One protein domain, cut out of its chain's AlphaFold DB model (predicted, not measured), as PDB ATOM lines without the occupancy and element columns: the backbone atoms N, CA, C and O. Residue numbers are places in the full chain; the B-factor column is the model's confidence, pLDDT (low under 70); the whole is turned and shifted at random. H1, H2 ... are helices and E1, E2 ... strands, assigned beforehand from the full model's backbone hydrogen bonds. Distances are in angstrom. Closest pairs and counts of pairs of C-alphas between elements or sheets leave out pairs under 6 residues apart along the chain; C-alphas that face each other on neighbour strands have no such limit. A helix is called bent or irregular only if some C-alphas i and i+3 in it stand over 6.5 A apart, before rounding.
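This is residues 30 to 182 of the 514 residues of an uncharacterized protein of Clostridiales bacterium 59_14 (UniProt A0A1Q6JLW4). A small, twisted sheet of four strands stands between a three-helix bundle and a smaller end made of H1, H2 and loops. H3 crosses one face of the sheet, and the hairpin of H4 and H5 reaches away from it. There are 153 printed residues, with named elements in the order E1 E2 H1 H2 E3 E4 H3 H4 H5; the mixed sheet runs E2 E1 E4 E3. The class is mixed, helices and strands; the whole is compact, with a radius of gyration of the C-alphas of 15.7 A, and spans 55 by 31 by 28 A.

E1, residues 30 to 35, and E2, residues 40 to 48, form an antiparallel hairpin, with N 32 and O 45 within hydrogen-bond range at 2.8 A. H1, residues 55 to 60, only grazes the sheet; it only just touches H2, residues 69 to 72, with 3 pairs of C-alphas within 8 A, the closest Lys 56 and Leu 69 at 7.5 A. E3, residues 86 to 89, and E4, residues 105 to 109, form an antiparallel hairpin, with N 88 and O 107 at 2.9 A. E4 is parallel to E1, with N 33 and O 106 at 3.0 A. E2, H1, H2 and E3 make a split strand-helix-strand unit, two strands running the same way with E1 and E4 between them, its crossover right-handed. H3, residues 115 to 133, is irregular, with C-alphas 116 and 119 7.7 A apart; its height over the sheet is 8.0 A, and it runs across the strands, at 72 degrees to E1 on the local plane, in two layers, helix on one face of a sheet. With H4, residues 142 to 155, and H5, residues 162 to 180, it forms an up and down bundle, each helix running against the one before. H3 touches H4 with residues 121 to 128 alone, the closest C-alphas being Met 121 and Leu 155 at 6.9 A, at a steep tilt of 39 degrees. H4 and H5 touch at a shallow tilt of 18 degrees, opposite ways, the closest C-alphas being Ala 144 and Ala 172 at 5.0 A. Every O i to N i+4 pair is within hydrogen-bond range in H1, H4 and H5, and 13 of 15 in H3; H2 is too short for such a pair.

E1 begins at C-alpha 30, (-48.247, 18.182, -53.121). From first to last C-alpha E2 measures 20.0 A, H3 28.4 A, H4 20.2 A and H5 27.2 A. H5 ends at C-alpha 180, (-20.157, 17.026, -62.952).

The C-alphas farthest apart, those of Glu 71 and Gly 182, are 55.6 A apart. The links H2 to E3 and E3 to E4 are long. The printed part has no cut, and no printed residue has a pLDDT under 70.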
ATOM      1  N   PHE A  30     -48.721  16.866 -53.555       97.38
ATOM      2  CA  PHE A  30     -48.247  18.182 -53.121       97.38
ATOM      3  C   PHE A  30     -47.096  17.990 -52.131       97.38
ATOM      4  O   PHE A  30     -46.947  16.915 -51.554       97.38
ATOM      5  N   VAL A  31     -46.272  19.013 -51.924       98.44
ATOM      6  CA  VAL A  31     -45.164  18.941 -50.965       98.44
ATOM      7  C   VAL A  31     -45.627  19.396 -49.584       98.44
ATOM      8  O   VAL A  31     -46.124  20.508 -49.440       98.44
ATOM      9  N   LEU A  32     -45.440  18.573 -48.561       98.38
ATOM     10  CA  LEU A  32     -45.685  18.901 -47.163       98.38
ATOM     11  C   LEU A  32     -44.366  19.149 -46.435       98.38
ATOM     12  O   LEU A  32     -43.396  18.424 -46.616       98.38
ATOM     13  N   THR A  33     -44.356  20.123 -45.532       98.56
ATOM     14  CA  THR A  33     -43.393  20.156 -44.431       98.56
ATOM     15  C   THR A  33     -44.085  20.532 -43.126       98.56
ATOM     16  O   THR A  33     -45.033  21.327 -43.122       98.56
ATOM     17  N   VAL A  34     -43.597  19.988 -42.011       98.31
ATOM     18  CA  VAL A  34     -44.107  20.273 -40.669       98.31
ATOM     19  C   VAL A  34     -42.961  20.629 -39.734       98.31
ATOM     20  O   VAL A  34     -41.971  19.903 -39.659       98.31
ATOM     21  N   ALA A  35     -43.079  21.738 -39.005       97.06
ATOM     22  CA  ALA A  35     -41.999  22.233 -38.164       97.06
ATOM     23  C   ALA A  35     -42.467  22.850 -36.839       97.06
ATOM     24  O   ALA A  35     -43.448  23.592 -36.770       97.06
ATOM     25  N   THR A  36     -41.697  22.611 -35.780       95.06
ATOM     26  CA  THR A  36     -41.761  23.399 -34.545       95.06
ATOM     27  C   THR A  36     -40.759  24.555 -34.609       95.06
ATOM     28  O   THR A  36     -39.964  24.664 -35.544       95.06
ATOM     29  N   ALA A  37     -40.736  25.412 -33.587       89.56
ATOM     30  CA  ALA A  37     -39.717  26.456 -33.480       89.56
ATOM     31  C   ALA A  37     -38.287  25.879 -33.391       89.56
ATOM     32  O   ALA A  37     -37.328  26.532 -33.798       89.56
ATOM     33  N   ASN A  38     -38.137  24.647 -32.886       89.44
ATOM     34  CA  ASN A  38     -36.836  24.062 -32.554       89.44
ATOM     35  C   ASN A  38     -36.396  22.954 -33.518       89.44
ATOM     36  O   ASN A  38     -35.199  22.715 -33.664       89.44
ATOM     37  N   SER A  39     -37.321  22.290 -34.206       93.81
ATOM     38  CA  SER A  39     -37.022  21.133 -35.057       93.81
ATOM     39  C   SER A  39     -38.009  21.001 -36.212       93.81
ATOM     40  O   SER A  39     -39.120  21.527 -36.157       93.81
ATOM     41  N   MET A  40     -37.608  20.257 -37.239       97.25
ATOM     42  CA  MET A  40     -38.554  19.707 -38.206       97.25
ATOM     43  C   MET A  40     -39.243  18.491 -37.582       97.25
ATOM     44  O   MET A  40     -38.595  17.720 -36.876       97.25
ATOM     45  N   VAL A  41     -40.546  18.362 -37.811       97.75
ATOM     46  CA  VAL A  41     -41.322  17.143 -37.535       97.75
ATOM     47  C   VAL A  41     -41.362  16.301 -38.805       97.75
ATOM     48  O   VAL A  41     -41.011  15.132 -38.778       97.75
ATOM     49  N   ILE A  42     -41.680  16.948 -39.931       98.31
ATOM     50  CA  ILE A  42     -41.654  16.369 -41.275       98.31
ATOM     51  C   ILE A  42     -40.821  17.306 -42.151       98.31
ATOM     52  O   ILE A  42     -41.184  18.469 -42.376       98.31
ATOM     53  N   GLU A  43     -39.666  16.835 -42.613       98.12
ATOM     54  CA  GLU A  43     -38.902  17.549 -43.641       98.12
ATOM     55  C   GLU A  43     -39.680  17.579 -44.969       98.12
ATOM     56  O   GLU A  43     -40.577  16.766 -45.143       98.12
ATOM     57  N   PRO A  44     -39.384  18.498 -45.907       98.38
ATOM     58  CA  PRO A  44     -40.130  18.600 -47.162       98.38
ATOM     59  C   PRO A  44     -40.275  17.259 -47.898       98.38
ATOM     60  O   PRO A  44     -39.282  16.661 -48.299       98.38
ATOM     61  N   GLU A  45     -41.508  16.801 -48.084       97.62
ATOM     62  CA  GLU A  45     -41.836  15.476 -48.617       97.62
ATOM     63  C   GLU A  45     -43.088  15.532 -49.500       97.62
ATOM     64  O   GLU A  45     -43.968  16.364 -49.290       97.62
ATOM     65  N   ARG A  46     -43.183  14.664 -50.513       97.19
ATOM     66  CA  ARG A  46     -44.361  14.585 -51.386       97.19
ATOM     67  C   ARG A  46     -45.449  13.728 -50.754       97.19
ATOM     68  O   ARG A  46     -45.262  12.533 -50.573       97.19
ATOM     69  N   ILE A  47     -46.617  14.318 -50.528       97.50
ATOM     70  CA  ILE A  47     -47.817  13.605 -50.091       97.50
ATOM     71  C   ILE A  47     -48.631  13.208 -51.322       97.50
ATOM     72  O   ILE A  47     -49.140  14.097 -52.021       97.50
ATOM     73  N   PRO A  48     -48.749  11.905 -51.629       96.19
ATOM     74  CA  PRO A  48     -49.544  11.452 -52.753       96.19
ATOM     75  C   PRO A  48     -51.040  11.628 -52.483       96.19
ATOM     76  O   PRO A  48     -51.510  11.493 -51.357       96.19
ATOM     77  N   TYR A  49     -51.803  11.874 -53.543       95.81
ATOM     78  CA  TYR A  49     -53.261  11.906 -53.492       95.81
ATOM     79  C   TYR A  49     -53.882  11.299 -54.754       95.81
ATOM     80  O   TYR A  49     -53.245  11.128 -55.797       95.81
ATOM     81  N   THR A  50     -55.164  10.972 -54.657       94.38
ATOM     82  CA  THR A  50     -56.010  10.482 -55.747       94.38
ATOM     83  C   THR A  50     -57.041  11.536 -56.149       94.38
ATOM     84  O   THR A  50     -57.322  12.478 -55.407       94.38
ATOM     85  N   ASP A  51     -57.590  11.414 -57.357       92.56
ATOM     86  CA  ASP A  51     -58.523  12.406 -57.888       92.56
ATOM     87  C   ASP A  51     -59.762  12.588 -57.010       92.56
ATOM     88  O   ASP A  51     -60.445  11.629 -56.661       92.56
ATOM     89  N   GLY A  52     -60.063  13.848 -56.694       92.94
ATOM     90  CA  GLY A  52     -61.201  14.228 -55.859       92.94
ATOM     91  C   GLY A  52     -60.915  14.271 -54.357       92.94
ATOM     92  O   GLY A  52     -61.774  14.766 -53.633       92.94
ATOM     93  N   GLN A  53     -59.736  13.834 -53.893       96.81
ATOM     94  CA  GLN A  53     -59.361  13.964 -52.482       96.81
ATOM     95  C   GLN A  53     -59.156  15.424 -52.066       96.81
ATOM     96  O   GLN A  53     -58.603  16.249 -52.803       96.81
ATOM     97  N   THR A  54     -59.569  15.722 -50.841       96.62
ATOM     98  CA  THR A  54     -59.213  16.938 -50.102       96.62
ATOM     99  C   THR A  54     -57.797  16.841 -49.531       96.62
ATOM    100  O   THR A  54     -57.228  15.753 -49.415       96.62
ATOM    101  N   ILE A  55     -57.221  17.978 -49.128       96.44
ATOM    102  CA  ILE A  55     -55.935  18.006 -48.411       96.44
ATOM    103  C   ILE A  55     -56.025  17.150 -47.139       96.44
ATOM    104  O   ILE A  55     -55.127  16.360 -46.868       96.44
ATOM    105  N   LYS A  56     -57.125  17.252 -46.385       96.38
ATOM    106  CA  LYS A  56     -57.379  16.460 -45.175       96.38
ATOM    107  C   LYS A  56     -57.311  14.959 -45.446       96.38
ATOM    108  O   LYS A  56     -56.620  14.249 -44.723       96.38
ATOM    109  N   GLU A  57     -58.012  14.480 -46.471       96.69
ATOM    110  CA  GLU A  57     -58.017  13.056 -46.824       96.69
ATOM    111  C   GLU A  57     -56.634  12.576 -47.270       96.69
ATOM    112  O   GLU A  57     -56.229  11.480 -46.896       96.69
ATOM    113  N   ALA A  58     -55.890  13.397 -48.017       97.12
ATOM    114  CA  ALA A  58     -54.526  13.074 -48.428       97.12
ATOM    115  C   ALA A  58     -53.562  12.987 -47.230       97.12
ATOM    116  O   ALA A  58     -52.768  12.056 -47.148       97.12
ATOM    117  N   LEU A  59     -53.663  13.913 -46.269       97.00
ATOM    118  CA  LEU A  59     -52.863  13.884 -45.039       97.00
ATOM    119  C   LEU A  59     -53.191  12.663 -44.170       97.00
ATOM    120  O   LEU A  59     -52.279  11.985 -43.709       97.00
ATOM    121  N   LEU A  60     -54.477  12.351 -43.977       95.94
ATOM    122  CA  LEU A  60     -54.913  11.191 -43.185       95.94
ATOM    123  C   LEU A  60     -54.576   9.842 -43.845       95.94
ATOM    124  O   LEU A  60     -54.494   8.835 -43.151       95.94
ATOM    125  N   ALA A  61     -54.399   9.815 -45.169       96.06
ATOM    126  CA  ALA A  61     -53.965   8.640 -45.923       96.06
ATOM    127  C   ALA A  61     -52.432   8.516 -46.049       96.06
ATOM    128  O   ALA A  61     -51.964   7.533 -46.625       96.06
ATOM    129  N   SER A  62     -51.664   9.500 -45.568       95.69
ATOM    130  CA  SER A  62     -50.198   9.459 -45.571       95.69
ATOM    131  C   SER A  62     -49.644   8.567 -44.452       95.69
ATOM    132  O   SER A  62     -50.378   8.149 -43.558       95.69
ATOM    133  N   ASP A  63     -48.333   8.317 -44.466       95.44
ATOM    134  CA  ASP A  63     -47.632   7.571 -43.410       95.44
ATOM    135  C   ASP A  63     -47.429   8.386 -42.111       95.44
ATOM    136  O   ASP A  63     -46.834   7.889 -41.152       95.44
ATOM    137  N   HIS A  64     -47.946   9.619 -42.055       97.50
ATOM    138  CA  HIS A  64     -47.879  10.507 -40.896       97.50
ATOM    139  C   HIS A  64     -49.191  10.552 -40.110       97.50
ATOM    140  O   HIS A  64     -50.293  10.435 -40.647       97.50
ATOM    141  N   SER A  65     -49.073  10.811 -38.811       96.69
ATOM    142  CA  SER A  65     -50.210  10.961 -37.904       96.69
ATOM    143  C   SER A  65     -50.564  12.435 -37.687       96.69
ATOM    144  O   SER A  65     -49.695  13.258 -37.414       96.69
ATOM    145  N   PHE A  66     -51.855  12.772 -37.767       96.50
ATOM    146  CA  PHE A  66     -52.376  14.128 -37.540       96.50
ATOM    147  C   PHE A  66     -53.487  14.107 -36.488       96.50
ATOM    148  O   PHE A  66     -54.678  13.998 -36.793       96.50
ATOM    149  N   THR A  67     -53.106  14.216 -35.218       94.75
ATOM    150  CA  THR A  67     -54.047  14.148 -34.095       94.75
ATOM    151  C   THR A  67     -55.008  15.339 -34.115       94.75
ATOM    152  O   THR A  67     -54.588  16.478 -34.326       94.75
ATOM    153  N   GLN A  68     -56.296  15.068 -33.855       91.62
ATOM    154  CA  GLN A  68     -57.434  16.012 -33.869       91.62
ATOM    155  C   GLN A  68     -57.889  16.504 -35.258       91.62
ATOM    156  O   GLN A  68     -58.976  17.079 -35.360       91.62
ATOM    157  N   LEU A  69     -57.153  16.198 -36.336       92.69
ATOM    158  CA  LEU A  69     -57.514  16.630 -37.692       92.69
ATOM    159  C   LEU A  69     -58.833  16.004 -38.172       92.69
ATOM    160  O   LEU A  69     -59.686  16.696 -38.737       92.69
ATOM    161  N   GLU A  70     -59.014  14.700 -37.942       86.94
ATOM    162  CA  GLU A  70     -60.204  13.956 -38.368       86.94
ATOM    163  C   GLU A  70     -61.476  14.461 -37.672       86.94
ATOM    164  O   GLU A  70     -62.434  14.842 -38.348       86.94
ATOM    165  N   GLU A  71     -61.451  14.538 -36.340       86.31
ATOM    166  CA  GLU A  71     -62.625  14.807 -35.503       86.31
ATOM    167  C   GLU A  71     -62.933  16.299 -35.315       86.31
ATOM    168  O   GLU A  71     -64.098  16.686 -35.248       86.31
ATOM    169  N   GLN A  72     -61.901  17.142 -35.186       80.31
ATOM    170  CA  GLN A  72     -62.041  18.522 -34.696       80.31
ATOM    171  C   GLN A  72     -61.663  19.575 -35.745       80.31
ATOM    172  O   GLN A  72     -61.902  20.763 -35.535       80.31
ATOM    173  N   GLY A  73     -61.099  19.155 -36.884       76.69
ATOM    174  CA  GLY A  73     -60.765  20.044 -38.001       76.69
ATOM    175  C   GLY A  73     -59.570  20.968 -37.746       76.69
ATOM    176  O   GLY A  73     -59.358  21.906 -38.510       76.69
ATOM    177  N   TYR A  74     -58.780  20.710 -36.699       85.38
ATOM    178  CA  TYR A  74     -57.508  21.382 -36.428       85.38
ATOM    179  C   TYR A  74     -56.433  20.357 -36.043       85.38
ATOM    180  O   TYR A  74     -56.748  19.227 -35.679       85.38
ATOM    181  N   ILE A  75     -55.158  20.740 -36.128       93.19
ATOM    182  CA  ILE A  75     -54.020  19.838 -35.898       93.19
ATOM    183  C   ILE A  75     -53.411  20.131 -34.526       93.19
ATOM    184  O   ILE A  75     -52.803  21.184 -34.335       93.19
ATOM    185  N   GLY A  76     -53.570  19.207 -33.575       92.12
ATOM    186  CA  GLY A  76     -53.002  19.335 -32.225       92.12
ATOM    187  C   GLY A  76     -51.639  18.666 -32.050       92.12
ATOM    188  O   GLY A  76     -50.833  19.102 -31.226       92.12
ATOM    189  N   ALA A  77     -51.366  17.621 -32.831       96.00
ATOM    190  CA  ALA A  77     -50.066  16.967 -32.896       96.00
ATOM    191  C   ALA A  77     -49.822  16.396 -34.294       96.00
ATOM    192  O   ALA A  77     -50.773  16.009 -34.977       96.00
ATOM    193  N   VAL A  78     -48.550  16.335 -34.682       97.44
ATOM    194  CA  VAL A  78     -48.084  15.611 -35.869       97.44
ATOM    195  C   VAL A  78     -46.973  14.671 -35.426       97.44
ATOM    196  O   VAL A  78     -46.059  15.136 -34.749       97.44
ATOM    197  N   ASP A  79     -47.073  13.379 -35.738       96.69
ATOM    198  CA  ASP A  79     -46.105  12.342 -35.323       96.69
ATOM    199  C   ASP A  79     -45.741  12.423 -33.834       96.69
ATOM    200  O   ASP A  79     -44.580  12.535 -33.445       96.69
ATOM    201  N   ASP A  80     -46.786  12.441 -33.000       95.81
ATOM    202  CA  ASP A  80     -46.737  12.588 -31.537       95.81
ATOM    203  C   ASP A  80     -46.103  13.896 -31.016       95.81
ATOM    204  O   ASP A  80     -46.007  14.120 -29.805       95.81
ATOM    205  N   VAL A  81     -45.744  14.830 -31.903       96.88
ATOM    206  CA  VAL A  81     -45.230  16.151 -31.536       96.88
ATOM    207  C   VAL A  81     -46.384  17.140 -31.419       96.88
ATOM    208  O   VAL A  81     -46.879  17.681 -32.412       96.88
ATOM    209  N   ALA A  82     -46.802  17.401 -30.180       94.88
ATOM    210  CA  ALA A  82     -47.829  18.391 -29.873       94.88
ATOM    211  C   ALA A  82     -47.377  19.820 -30.219       94.88
ATOM    212  O   ALA A  82     -46.237  20.214 -29.959       94.88
ATOM    213  N   GLY A  83     -48.292  20.624 -30.755       92.75
ATOM    214  CA  GLY A  83     -48.004  22.004 -31.124       92.75
ATOM    215  C   GLY A  83     -49.258  22.800 -31.453       92.75
ATOM    216  O   GLY A  83     -50.289  22.247 -31.821       92.75
ATOM    217  N   ASN A  84     -49.161  24.125 -31.332       92.50
ATOM    218  CA  ASN A  84     -50.186  25.022 -31.854       92.50
ATOM    219  C   ASN A  84     -49.879  25.309 -33.327       92.50
ATOM    220  O   ASN A  84     -49.217  26.297 -33.649       92.50
ATOM    221  N   TYR A  85     -50.251  24.373 -34.195       95.38
ATOM    222  CA  TYR A  85     -49.870  24.400 -35.599       95.38
ATOM    223  C   TYR A  85     -50.725  25.362 -36.422       95.38
ATOM    224  O   TYR A  85     -51.949  25.395 -36.321       95.38
ATOM    225  N   VAL A  86     -50.055  26.100 -37.301       93.81
ATOM    226  CA  VAL A  86     -50.649  27.000 -38.287       93.81
ATOM    227  C   VAL A  86     -50.336  26.480 -39.681       93.81
ATOM    228  O   VAL A  86     -49.205  26.080 -39.965       93.81
ATOM    229  N   ILE A  87     -51.353  26.490 -40.539       95.19
ATOM    230  CA  ILE A  87     -51.298  25.992 -41.913       95.19
ATOM    231  C   ILE A  87     -51.097  27.162 -42.874       95.19
ATOM    232  O   ILE A  87     -51.792  28.173 -42.788       95.19
ATOM    233  N   LEU A  88     -50.182  26.978 -43.819       95.38
ATOM    234  CA  LEU A  88     -49.986  27.827 -44.984       95.38
ATOM    235  C   LEU A  88     -49.872  26.936 -46.225       95.38
ATOM    236  O   LEU A  88     -49.027  26.047 -46.256       95.38
ATOM    237  N   TYR A  89     -50.662  27.194 -47.261       95.94
ATOM    238  CA  TYR A  89     -50.463  26.628 -48.600       95.94
ATOM    239  C   TYR A  89     -50.670  27.696 -49.684       95.94
ATOM    240  O   TYR A  89     -50.922  28.866 -49.374       95.94
ATOM    241  N   ASP A  90     -50.518  27.305 -50.952       91.12
ATOM    242  CA  ASP A  90     -50.569  28.204 -52.112       91.12
ATOM    243  C   ASP A  90     -51.742  29.206 -52.065       91.12
ATOM    244  O   ASP A  90     -52.870  28.883 -51.689       91.12
ATOM    245  N   GLY A  91     -51.461  30.461 -52.430       82.62
ATOM    246  CA  GLY A  91     -52.439  31.556 -52.369       82.62
ATOM    247  C   GLY A  91     -52.737  32.084 -50.958       82.62
ATOM    248  O   GLY A  91     -53.652  32.891 -50.797       82.62
ATOM    249  N   GLY A  92     -51.983  31.655 -49.937       78.56
ATOM    250  CA  GLY A  92     -52.193  32.057 -48.542       78.56
ATOM    251  C   GLY A  92     -53.382  31.356 -47.882       78.56
ATOM    252  O   GLY A  92     -53.964  31.888 -46.935       78.56
ATOM    253  N   GLY A  93     -53.786  30.199 -48.412       83.56
ATOM    254  CA  GLY A  93     -54.883  29.419 -47.858       83.56
ATOM    255  C   GLY A  93     -54.475  28.596 -46.633       83.56
ATOM    256  O   GLY A  93     -53.294  28.377 -46.360       83.56
ATOM    257  N   TYR A  94     -55.489  28.159 -45.885       85.06
ATOM    258  CA  TYR A  94     -55.343  27.454 -44.606       85.06
ATOM    259  C   TYR A  94     -56.405  26.358 -44.373       85.06
ATOM    260  O   TYR A  94     -56.375  25.687 -43.346       85.06
ATOM    261  N   SER A  95     -57.356  26.169 -45.298       91.62
ATOM    262  CA  SER A  95     -58.415  25.158 -45.178       91.62
ATOM    263  C   SER A  95     -57.954  23.797 -45.703       91.62
ATOM    264  O   SER A  95     -57.580  23.659 -46.864       91.62
ATOM    265  N   VAL A  96     -58.039  22.774 -44.856       93.19
ATOM    266  CA  VAL A  96     -57.726  21.382 -45.221       93.19
ATOM    267  C   VAL A  96     -58.831  20.698 -46.037       93.19
ATOM    268  O   VAL A  96     -58.601  19.636 -46.603       93.19
ATOM    269  N   ASP A  97     -60.014  21.307 -46.145       93.94
ATOM    270  CA  ASP A  97     -61.122  20.785 -46.959       93.94
ATOM    271  C   ASP A  97     -61.009  21.202 -48.436       93.94
ATOM    272  O   ASP A  97     -61.809  20.787 -49.275       93.94
ATOM    273  N   ALA A  98     -60.019  22.037 -48.776       94.56
ATOM    274  CA  ALA A  98     -59.727  22.367 -50.162       94.56
ATOM    275  C   ALA A  98     -59.281  21.108 -50.938       94.56
ATOM    276  O   ALA A  98     -58.673  20.204 -50.350       94.56
ATOM    277  N   PRO A  99     -59.547  21.032 -52.257       96.44
ATOM    278  CA  PRO A  99     -59.056  19.934 -53.083       96.44
ATOM    279  C   PRO A  99     -57.529  19.817 -53.003       96.44
ATOM    280  O   PRO A  99     -56.827  20.811 -53.178       96.44
ATOM    281  N   ALA A 100     -56.990  18.611 -52.822       96.31
ATOM    282  CA  ALA A 100     -55.538  18.399 -52.813       96.31
ATOM    283  C   ALA A 100     -54.888  18.863 -54.130       96.31
ATOM    284  O   ALA A 100     -53.785  19.401 -54.139       96.31
ATOM    285  N   SER A 101     -55.622  18.759 -55.243       95.44
ATOM    286  CA  SER A 101     -55.186  19.225 -56.560       95.44
ATOM    287  C   SER A 101     -55.090  20.745 -56.714       95.44
ATOM    288  O   SER A 101     -54.615  21.205 -57.749       95.44
ATOM    289  N   SER A 102     -55.579  21.541 -55.754       95.00
ATOM    290  CA  SER A 102     -55.474  23.005 -55.824       95.00
ATOM    291  C   SER A 102     -54.168  23.552 -55.255       95.00
ATOM    292  O   SER A 102     -53.936  24.754 -55.351       95.00
ATOM    293  N   ILE A 103     -53.342  22.701 -54.643       96.06
ATOM    294  CA  ILE A 103     -52.083  23.099 -54.021       96.06
ATOM    295  C   ILE A 103     -50.913  22.305 -54.592       96.06
ATOM    296  O   ILE A 103     -51.052  21.215 -55.138       96.06
ATOM    297  N   THR A 104     -49.736  22.880 -54.436       96.81
ATOM    298  CA  THR A 104     -48.441  22.327 -54.821       96.81
ATOM    299  C   THR A 104     -47.515  22.212 -53.615       96.81
ATOM    300  O   THR A 104     -46.664  21.326 -53.593       96.81
ATOM    301  N   ALA A 105     -47.689  23.068 -52.602       97.75
ATOM    302  CA  ALA A 105     -46.974  22.985 -51.339       97.75
ATOM    303  C   ALA A 105     -47.810  23.447 -50.146       97.75
ATOM    304  O   ALA A 105     -48.660  24.332 -50.244       97.75
ATOM    305  N   MET A 106     -47.501  22.860 -48.997       97.62
ATOM    306  CA  MET A 106     -48.103  23.125 -47.705       97.62
ATOM    307  C   MET A 106     -47.013  23.145 -46.634       97.62
ATOM    308  O   MET A 106     -46.173  22.250 -46.545       97.62
ATOM    309  N   ARG A 107     -47.059  24.161 -45.779       97.31
ATOM    310  CA  ARG A 107     -46.241  24.283 -44.579       97.31
ATOM    311  C   ARG A 107     -47.155  24.305 -43.368       97.31
ATOM    312  O   ARG A 107     -48.035  25.157 -43.259       97.31
ATOM    313  N   ILE A 108     -46.885  23.421 -42.419       97.25
ATOM    314  CA  ILE A 108     -47.530  23.401 -41.109       97.25
ATOM    315  C   ILE A 108     -46.473  23.757 -40.067       97.25
ATOM    316  O   ILE A 108     -45.400  23.163 -40.028       97.25
ATOM    317  N   GLY A 109     -46.723  24.738 -39.209       95.94
ATOM    318  CA  GLY A 109     -45.769  25.018 -38.143       95.94
ATOM    319  C   GLY A 109     -46.270  25.961 -37.072       95.94
ATOM    320  O   GLY A 109     -47.313  26.581 -37.220       95.94
ATOM    321  N   VAL A 110     -45.522  26.058 -35.976       95.44
ATOM    322  CA  VAL A 110     -45.932  26.842 -34.791       95.44
ATOM    323  C   VAL A 110     -45.603  28.338 -34.888       95.44
ATOM    324  O   VAL A 110     -46.090  29.135 -34.091       95.44
ATOM    325  N   THR A 111     -44.772  28.723 -35.858       94.19
ATOM    326  CA  THR A 111     -44.410  30.121 -36.139       94.19
ATOM    327  C   THR A 111     -45.240  30.630 -37.307       94.19
ATOM    328  O   THR A 111     -45.266  29.976 -38.350       94.19
ATOM    329  N   ASN A 112     -45.876  31.792 -37.178       93.25
ATOM    330  CA  ASN A 112     -46.566  32.423 -38.303       93.25
ATOM    331  C   ASN A 112     -45.562  32.923 -39.341       93.25
ATOM    332  O   ASN A 112     -44.567  33.546 -38.985       93.25
ATOM    333  N   VAL A 113     -45.857  32.677 -40.613       94.81
ATOM    334  CA  VAL A 113     -45.123  33.279 -41.731       94.81
ATOM    335  C   VAL A 113     -45.711  34.668 -41.987       94.81
ATOM    336  O   VAL A 113     -46.929  34.849 -41.901       94.81
ATOM    337  N   GLU A 114     -44.871  35.653 -42.279       94.75
ATOM    338  CA  GLU A 114     -45.330  36.981 -42.690       94.75
ATOM    339  C   GLU A 114     -45.889  36.929 -44.119       94.75
ATOM    340  O   GLU A 114     -45.416  36.168 -44.968       94.75
ATOM    341  N   LYS A 115     -46.944  37.702 -44.398       94.50
ATOM    342  CA  LYS A 115     -47.727  37.573 -45.640       94.50
ATOM    343  C   LYS A 115     -46.886  37.868 -46.884       94.50
ATOM    344  O   LYS A 115     -47.048  37.215 -47.911       94.50
ATOM    345  N   GLU A 116     -45.976  38.825 -46.780       95.38
ATOM    346  CA  GLU A 116     -44.970  39.180 -47.783       95.38
ATOM    347  C   GLU A 116     -43.985  38.043 -48.109       95.38
ATOM    348  O   GLU A 116     -43.300  38.101 -49.129       95.38
ATOM    349  N   HIS A 117     -43.923  36.999 -47.278       96.44
ATOM    350  CA  HIS A 117     -43.000  35.873 -47.415       96.44
ATOM    351  C   HIS A 117     -43.684  34.538 -47.744       96.44
ATOM    352  O   HIS A 117     -42.994  33.524 -47.858       96.44
ATOM    353  N   TYR A 118     -45.006  34.511 -47.956       96.00
ATOM    354  CA  TYR A 118     -45.745  33.277 -48.273       96.00
ATOM    355  C   TYR A 118     -45.196  32.548 -49.500       96.00
ATOM    356  O   TYR A 118     -44.853  31.368 -49.408       96.00
ATOM    357  N   ASP A 119     -45.047  33.252 -50.621       96.00
ATOM    358  CA  ASP A 119     -44.582  32.641 -51.869       96.00
ATOM    359  C   ASP A 119     -43.136  32.145 -51.749       96.00
ATOM    360  O   ASP A 119     -42.817  31.049 -52.206       96.00
ATOM    361  N   ALA A 120     -42.270  32.916 -51.083       97.44
ATOM    362  CA  ALA A 120     -40.880  32.531 -50.846       97.44
ATOM    363  C   ALA A 120     -40.778  31.283 -49.954       97.44
ATOM    364  O   ALA A 120     -39.981  30.390 -50.233       97.44
ATOM    365  N   MET A 121     -41.611  31.193 -48.911       97.56
ATOM    366  CA  MET A 121     -41.666  30.030 -48.028       97.56
ATOM    367  C   MET A 121     -42.113  28.776 -48.785       97.56
ATOM    368  O   MET A 121     -41.443  27.751 -48.731       97.56
ATOM    369  N   LEU A 122     -43.221  28.848 -49.525       97.94
ATOM    370  CA  LEU A 122     -43.756  27.695 -50.255       97.94
ATOM    371  C   LEU A 122     -42.867  27.293 -51.438       97.94
ATOM    372  O   LEU A 122     -42.716  26.105 -51.722       97.94
ATOM    373  N   SER A 123     -42.218  28.262 -52.088       98.19
ATOM    374  CA  SER A 123     -41.174  27.996 -53.081       98.19
ATOM    375  C   SER A 123     -40.013  27.212 -52.472       98.19
ATOM    376  O   SER A 123     -39.608  26.196 -53.039       98.19
ATOM    377  N   LEU A 124     -39.542  27.609 -51.284       98.56
ATOM    378  CA  LEU A 124     -38.483  26.894 -50.583       98.56
ATOM    379  C   LEU A 124     -38.899  25.457 -50.230       98.56
ATOM    380  O   LEU A 124     -38.116  24.535 -50.443       98.56
ATOM    381  N   VAL A 125     -40.134  25.252 -49.752       98.56
ATOM    382  CA  VAL A 125     -40.678  23.913 -49.459       98.56
ATOM    383  C   VAL A 125     -40.608  23.011 -50.692       98.56
ATOM    384  O   VAL A 125     -40.037  21.923 -50.616       98.56
ATOM    385  N   ARG A 126     -41.108  23.478 -51.846       98.50
ATOM    386  CA  ARG A 126     -41.035  22.716 -53.108       98.50
ATOM    387  C   ARG A 126     -39.596  22.400 -53.487       98.50
ATOM    388  O   ARG A 126     -39.274  21.252 -53.780       98.50
ATOM    389  N   ARG A 127     -38.723  23.407 -53.433       98.56
ATOM    390  CA  ARG A 127     -37.333  23.270 -53.861       98.56
ATOM    391  C   ARG A 127     -36.538  22.289 -53.000       98.56
ATOM    392  O   ARG A 127     -35.699  21.551 -53.506       98.56
ATOM    393  N   MET A 128     -36.802  22.261 -51.701       98.62
ATOM    394  CA  MET A 128     -36.170  21.309 -50.793       98.62
ATOM    395  C   MET A 128     -36.639  19.873 -51.031       98.62
ATOM    396  O   MET A 128     -35.819  18.964 -50.927       98.62
ATOM    397  N   ALA A 129     -37.911  19.662 -51.384       98.31
ATOM    398  CA  ALA A 129     -38.381  18.345 -51.805       98.31
ATOM    399  C   ALA A 129     -37.728  17.917 -53.125       98.31
ATOM    400  O   ALA A 129     -37.189  16.820 -53.199       98.31
ATOM    401  N   GLU A 130     -37.653  18.807 -54.121       98.00
ATOM    402  CA  GLU A 130     -36.909  18.532 -55.359       98.00
ATOM    403  C   GLU A 130     -35.460  18.132 -55.078       98.00
ATOM    404  O   GLU A 130     -34.992  17.147 -55.634       98.00
ATOM    405  N   TYR A 131     -34.758  18.859 -54.201       98.38
ATOM    406  CA  TYR A 131     -33.392  18.524 -53.797       98.38
ATOM    407  C   TYR A 131     -33.287  17.120 -53.188       98.38
ATOM    408  O   TYR A 131     -32.333  16.407 -53.485       98.38
ATOM    409  N   ARG A 132     -34.247  16.699 -52.355       97.56
ATOM    410  CA  ARG A 132     -34.266  15.340 -51.784       97.56
ATOM    411  C   ARG A 132     -34.486  14.270 -52.853       97.56
ATOM    412  O   ARG A 132     -33.899  13.201 -52.742       97.56
ATOM    413  N   ASP A 133     -35.261  14.588 -53.885       95.62
ATOM    414  CA  ASP A 133     -35.571  13.684 -54.997       95.62
ATOM    415  C   ASP A 133     -34.426  13.568 -56.028       95.62
ATOM    416  O   ASP A 133     -34.488  12.735 -56.931       95.62
ATOM    417  N   MET A 134     -33.380  14.403 -55.957       96.12
ATOM    418  CA  MET A 134     -32.297  14.385 -56.949       96.12
ATOM    419  C   MET A 134     -31.457  13.098 -56.866       96.12
ATOM    420  O   MET A 134     -30.820  12.818 -55.860       96.12
ATOM    421  N   GLU A 135     -31.344  12.352 -57.962       94.06
ATOM    422  CA  GLU A 135     -30.583  11.084 -57.996       94.06
ATOM    423  C   GLU A 135     -29.086  11.256 -58.308       94.06
ATOM    424  O   GLU A 135     -28.322  10.295 -58.342       94.06
ATOM    425  N   ASN A 136     -28.630  12.485 -58.555       93.38
ATOM    426  CA  ASN A 136     -27.250  12.768 -58.956       93.38
ATOM    427  C   ASN A 136     -26.261  12.847 -57.775       93.38
ATOM    428  O   ASN A 136     -25.164  13.376 -57.949       93.38
ATOM    429  N   HIS A 137     -26.655  12.389 -56.585       96.88
ATOM    430  CA  HIS A 137     -25.883  12.439 -55.338       96.88
ATOM    431  C   HIS A 137     -25.447  13.840 -54.878       96.88
ATOM    432  O   HIS A 137     -24.505  13.971 -54.094       96.88
ATOM    433  N   VAL A 138     -26.134  14.906 -55.303       97.75
ATOM    434  CA  VAL A 138     -25.872  16.270 -54.799       97.75
ATOM    435  C   VAL A 138     -25.990  16.358 -53.273       97.75
ATOM    436  O   VAL A 138     -25.355  17.198 -52.648       97.75
ATOM    437  N   GLN A 139     -26.735  15.446 -52.648       97.56
ATOM    438  CA  GLN A 139     -26.890  15.366 -51.199       97.56
ATOM    439  C   GLN A 139     -25.612  14.947 -50.468       97.56
ATOM    440  O   GLN A 139     -25.522  15.131 -49.257       97.56
ATOM    441  N   ASN A 140     -24.614  14.427 -51.186       97.25
ATOM    442  CA  ASN A 140     -23.283  14.136 -50.655       97.25
ATOM    443  C   ASN A 140     -22.299  15.299 -50.873       97.25
ATOM    444  O   ASN A 140     -21.155  15.228 -50.422       97.25
ATOM    445  N   TYR A 141     -22.715  16.376 -51.549       97.88
ATOM    446  CA  TYR A 141     -21.905  17.576 -51.731       97.88
ATOM    447  C   TYR A 141     -21.970  18.467 -50.471       97.88
ATOM    448  O   TYR A 141     -23.063  18.916 -50.113       97.88
ATOM    449  N   PRO A 142     -20.838  18.765 -49.794       97.62
ATOM    450  CA  PRO A 142     -20.847  19.459 -48.501       97.62
ATOM    451  C   PRO A 142     -21.586  20.804 -48.489       97.62
ATOM    452  O   PRO A 142     -22.378  21.053 -47.579       97.62
ATOM    453  N   ASP A 143     -21.401  21.645 -49.510       98.12
ATOM    454  CA  ASP A 143     -22.058  22.960 -49.546       98.12
ATOM    455  C   ASP A 143     -23.577  22.823 -49.725       98.12
ATOM    456  O   ASP A 143     -24.342  23.628 -49.192       98.12
ATOM    457  N   ALA A 144     -24.038  21.789 -50.438       98.56
ATOM    458  CA  ALA A 144     -25.464  21.515 -50.583       98.56
ATOM    459  C   ALA A 144     -26.069  20.984 -49.276       98.56
ATOM    460  O   ALA A 144     -27.164  21.407 -48.905       98.56
ATOM    461  N   GLN A 145     -25.340  20.152 -48.522       98.25
ATOM    462  CA  GLN A 145     -25.746  19.729 -47.175       98.25
ATOM    463  C   GLN A 145     -25.878  20.924 -46.219       98.25
ATOM    464  O   GLN A 145     -26.866  21.039 -45.487       98.25
ATOM    465  N   GLU A 146     -24.907  21.843 -46.234       98.38
ATOM    466  CA  GLU A 146     -24.938  23.051 -45.406       98.38
ATOM    467  C   GLU A 146     -26.069  24.008 -45.823       98.38
ATOM    468  O   GLU A 146     -26.798  24.534 -44.968       98.38
ATOM    469  N   ALA A 147     -26.264  24.202 -47.129       98.62
ATOM    470  CA  ALA A 147     -27.356  25.009 -47.658       98.62
ATOM    471  C   ALA A 147     -28.722  24.407 -47.300       98.62
ATOM    472  O   ALA A 147     -29.590  25.123 -46.805       98.62
ATOM    473  N   TYR A 148     -28.899  23.092 -47.447       98.56
ATOM    474  CA  TYR A 148     -30.128  22.397 -47.068       98.56
ATOM    475  C   TYR A 148     -30.417  22.531 -45.565       98.56
ATOM    476  O   TYR A 148     -31.530  22.892 -45.181       98.56
ATOM    477  N   LYS A 149     -29.406  22.376 -44.697       97.75
ATOM    478  CA  LYS A 149     -29.540  22.633 -43.250       97.75
ATOM    479  C   LYS A 149     -29.947  24.078 -42.950       97.75
ATOM    480  O   LYS A 149     -30.771  24.327 -42.068       97.75
ATOM    481  N   THR A 150     -29.393  25.040 -43.685       97.56
ATOM    482  CA  THR A 150     -29.796  26.451 -43.587       97.56
ATOM    483  C   THR A 150     -31.262  26.636 -43.980       97.56
ATOM    484  O   THR A 150     -31.988  27.372 -43.311       97.56
ATOM    485  N   CYS A 151     -31.726  25.924 -45.004       98.38
ATOM    486  CA  CYS A 151     -33.114  25.961 -45.447       98.38
ATOM    487  C   CYS A 151     -34.077  25.327 -44.430       98.38
ATOM    488  O   CYS A 151     -35.102  25.930 -44.125       98.38
ATOM    489  N   LEU A 152     -33.724  24.190 -43.813       98.00
ATOM    490  CA  LEU A 152     -34.512  23.606 -42.714       98.00
ATOM    491  C   LEU A 152     -34.679  24.611 -41.566       98.00
ATOM    492  O   LEU A 152     -35.761  24.759 -41.002       98.00
ATOM    493  N   ASN A 153     -33.620  25.365 -41.250       96.06
ATOM    494  CA  ASN A 153     -33.707  26.418 -40.248       96.06
ATOM    495  C   ASN A 153     -34.672  27.541 -40.667       96.06
ATOM    496  O   ASN A 153     -35.417  28.024 -39.815       96.06
ATOM    497  N   ALA A 154     -34.673  27.926 -41.947       96.75
ATOM    498  CA  ALA A 154     -35.562  28.946 -42.500       96.75
ATOM    499  C   ALA A 154     -37.047  28.540 -42.446       96.75
ATOM    500  O   ALA A 154     -37.881  29.370 -42.086       96.75
ATOM    501  N   LEU A 155     -37.378  27.266 -42.705       97.19
ATOM    502  CA  LEU A 155     -38.759  26.745 -42.671       97.19
ATOM    503  C   LEU A 155     -39.439  26.854 -41.287       97.19
ATOM    504  O   LEU A 155     -40.673  26.880 -41.178       97.19
ATOM    505  N   ARG A 156     -38.644  26.954 -40.215       95.62
ATOM    506  CA  ARG A 156     -39.121  27.129 -38.829       95.62
ATOM    507  C   ARG A 156     -39.470  28.580 -38.478       95.62
ATOM    508  O   ARG A 156     -40.144  28.814 -37.474       95.62
ATOM    509  N   GLY A 157     -38.990  29.538 -39.269       94.69
ATOM    510  CA  GLY A 157     -39.117  30.971 -39.006       94.69
ATOM    511  C   GLY A 157     -40.374  31.615 -39.592       94.69
ATOM    512  O   GLY A 157     -41.327  30.942 -39.982       94.69
ATOM    513  N   ASP A 158     -40.329  32.943 -39.664       94.81
ATOM    514  CA  ASP A 158     -41.356  33.834 -40.226       94.81
ATOM    515  C   ASP A 158     -41.300  33.970 -41.762       94.81
ATOM    516  O   ASP A 158     -42.136  34.639 -42.366       94.81
ATOM    517  N   GLY A 159     -40.332  33.315 -42.408       94.62
ATOM    518  CA  GLY A 159     -40.128  33.342 -43.858       94.62
ATOM    519  C   GLY A 159     -39.185  34.426 -44.374       94.62
ATOM    520  O   GLY A 159     -38.785  34.341 -45.534       94.62
ATOM    521  N   SER A 160     -38.734  35.361 -43.533       96.88
ATOM    522  CA  SER A 160     -37.831  36.459 -43.930       96.88
ATOM    523  C   SER A 160     -36.519  35.992 -44.571       96.88
ATOM    524  O   SER A 160     -35.944  36.674 -45.420       96.88
ATOM    525  N   VAL A 161     -36.056  34.791 -44.217       97.25
ATOM    526  CA  VAL A 161     -34.826  34.179 -44.742       97.25
ATOM    527  C   VAL A 161     -35.073  33.082 -45.786       97.25
ATOM    528  O   VAL A 161     -34.110  32.480 -46.260       97.25
ATOM    529  N   ALA A 162     -36.327  32.808 -46.169       97.62
ATOM    530  CA  ALA A 162     -36.657  31.701 -47.071       97.62
ATOM    531  C   ALA A 162     -36.050  31.886 -48.471       97.62
ATOM    532  O   ALA A 162     -35.389  30.981 -48.977       97.62
ATOM    533  N   ALA A 163     -36.188  33.081 -49.058       98.06
ATOM    534  CA  ALA A 163     -35.632  33.387 -50.378       98.06
ATOM    535  C   ALA A 163     -34.095  33.283 -50.401       98.06
ATOM    536  O   ALA A 163     -33.528  32.644 -51.283       98.06
ATOM    537  N   ALA A 164     -33.426  33.842 -49.387       98.00
ATOM    538  CA  ALA A 164     -31.970  33.765 -49.258       98.00
ATOM    539  C   ALA A 164     -31.479  32.328 -48.999       98.00
ATOM    540  O   ALA A 164     -30.401  31.946 -49.449       98.00
ATOM    541  N   GLY A 165     -32.258  31.522 -48.268       97.88
ATOM    542  CA  GLY A 165     -32.005  30.091 -48.105       97.88
ATOM    543  C   GLY A 165     -32.093  29.350 -49.438       97.88
ATOM    544  O   GLY A 165     -31.158  28.637 -49.798       97.88
ATOM    545  N   GLN A 166     -33.167  29.586 -50.199       98.56
ATOM    546  CA  GLN A 166     -33.364  28.961 -51.507       98.56
ATOM    547  C   GLN A 166     -32.232  29.314 -52.478       98.56
ATOM    548  O   GLN A 166     -31.671  28.416 -53.095       98.56
ATOM    549  N   GLU A 167     -31.834  30.586 -52.556       98.50
ATOM    550  CA  GLU A 167     -30.730  31.034 -53.415       98.50
ATOM    551  C   GLU A 167     -29.416  30.304 -53.093       98.50
ATOM    552  O   GLU A 167     -28.692  29.885 -53.997       98.50
ATOM    553  N   LYS A 168     -29.116  30.093 -51.804       98.44
ATOM    554  CA  LYS A 168     -27.935  29.322 -51.384       98.44
ATOM    555  C   LYS A 168     -28.013  27.863 -51.825       98.44
ATOM    556  O   LYS A 168     -27.009  27.326 -52.290       98.44
ATOM    557  N   LEU A 169     -29.177  27.230 -51.682       98.75
ATOM    558  CA  LEU A 169     -29.384  25.848 -52.114       98.75
ATOM    559  C   LEU A 169     -29.265  25.724 -53.638       98.75
ATOM    560  O   LEU A 169     -28.548  24.856 -54.127       98.75
ATOM    561  N   ASP A 170     -29.886  26.638 -54.380       98.75
ATOM    562  CA  ASP A 170     -29.810  26.702 -55.840       98.75
ATOM    563  C   ASP A 170     -28.380  26.894 -56.327       98.75
ATOM    564  O   ASP A 170     -27.935  26.201 -57.247       98.75
ATOM    565  N   LYS A 171     -27.628  27.780 -55.671       98.62
ATOM    566  CA  LYS A 171     -26.212  27.971 -55.953       98.62
ATOM    567  C   LYS A 171     -25.405  26.695 -55.706       98.62
ATOM    568  O   LYS A 171     -24.639  26.310 -56.582       98.62
ATOM    569  N   ALA A 172     -25.583  26.027 -54.566       98.69
ATOM    570  CA  ALA A 172     -24.847  24.799 -54.257       98.69
ATOM    571  C   ALA A 172     -25.161  23.667 -55.253       98.69
ATOM    572  O   ALA A 172     -24.258  22.957 -55.696       98.69
ATOM    573  N   ILE A 173     -26.427  23.541 -55.666       98.69
ATOM    574  CA  ILE A 173     -26.854  22.595 -56.704       98.69
ATOM    575  C   ILE A 173     -26.197  22.929 -58.052       98.69
ATOM    576  O   ILE A 173     -25.697  22.032 -58.734       98.69
ATOM    577  N   ALA A 174     -26.175  24.205 -58.442       98.50
ATOM    578  CA  ALA A 174     -25.558  24.650 -59.689       98.50
ATOM    579  C   ALA A 174     -24.034  24.451 -59.692       98.50
ATOM    580  O   ALA A 174     -23.479  23.988 -60.690       98.50
ATOM    581  N   ASP A 175     -23.364  24.749 -58.577       98.50
ATOM    582  CA  ASP A 175     -21.924  24.547 -58.410       98.50
ATOM    583  C   ASP A 175     -21.572  23.051 -58.532       98.50
ATOM    584  O   ASP A 175     -20.655  22.683 -59.270       98.50
ATOM    585  N   TYR A 176     -22.357  22.165 -57.909       98.31
ATOM    586  CA  TYR A 176     -22.192  20.718 -58.058       98.31
ATOM    587  C   TYR A 176     -22.436  20.237 -59.497       98.31
ATOM    588  O   TYR A 176     -21.642  19.472 -60.053       98.31
ATOM    589  N   ALA A 177     -23.485  20.729 -60.162       97.69
ATOM    590  CA  ALA A 177     -23.728  20.427 -61.572       97.69
ATOM    591  C   ALA A 177     -22.567  20.890 -62.474       97.69
ATOM    592  O   ALA A 177     -22.223  20.202 -63.439       97.69
ATOM    593  N   ALA A 178     -21.924  22.018 -62.161       97.75
ATOM    594  CA  ALA A 178     -20.741  22.484 -62.879       97.75
ATOM    595  C   ALA A 178     -19.533  21.551 -62.681       97.75
ATOM    596  O   ALA A 178     -18.806  21.301 -63.643       97.75
ATOM    597  N   ILE A 179     -19.351  20.978 -61.483       96.00
ATOM    598  CA  ILE A 179     -18.332  19.946 -61.222       96.00
ATOM    599  C   ILE A 179     -18.576  18.720 -62.113       96.00
ATOM    600  O   ILE A 179     -17.664  18.273 -62.815       96.00
ATOM    601  N   LEU A 180     -19.810  18.204 -62.148       95.31
ATOM    602  CA  LEU A 180     -20.157  17.026 -62.952       95.31
ATOM    603  C   LEU A 180     -20.001  17.262 -64.461       95.31
ATOM    604  O   LEU A 180     -19.593  16.350 -65.186       95.31
ATOM    605  N   ASN A 181     -20.284  18.477 -64.929       95.56
ATOM    606  CA  ASN A 181     -20.126  18.889 -66.327       95.56
ATOM    607  C   ASN A 181     -18.700  19.339 -66.681       95.56
ATOM    608  O   ASN A 181     -18.437  19.707 -67.827       95.56
ATOM    609  N   GLY A 182     -17.781  19.318 -65.714       94.44
ATOM    610  CA  GLY A 182     -16.390  19.684 -65.918       94.44
ATOM    611  C   GLY A 182     -15.640  18.743 -66.871       94.44
ATOM    612  O   GLY A 182     -16.168  17.712 -67.309       94.44
TER     613      GLY A 182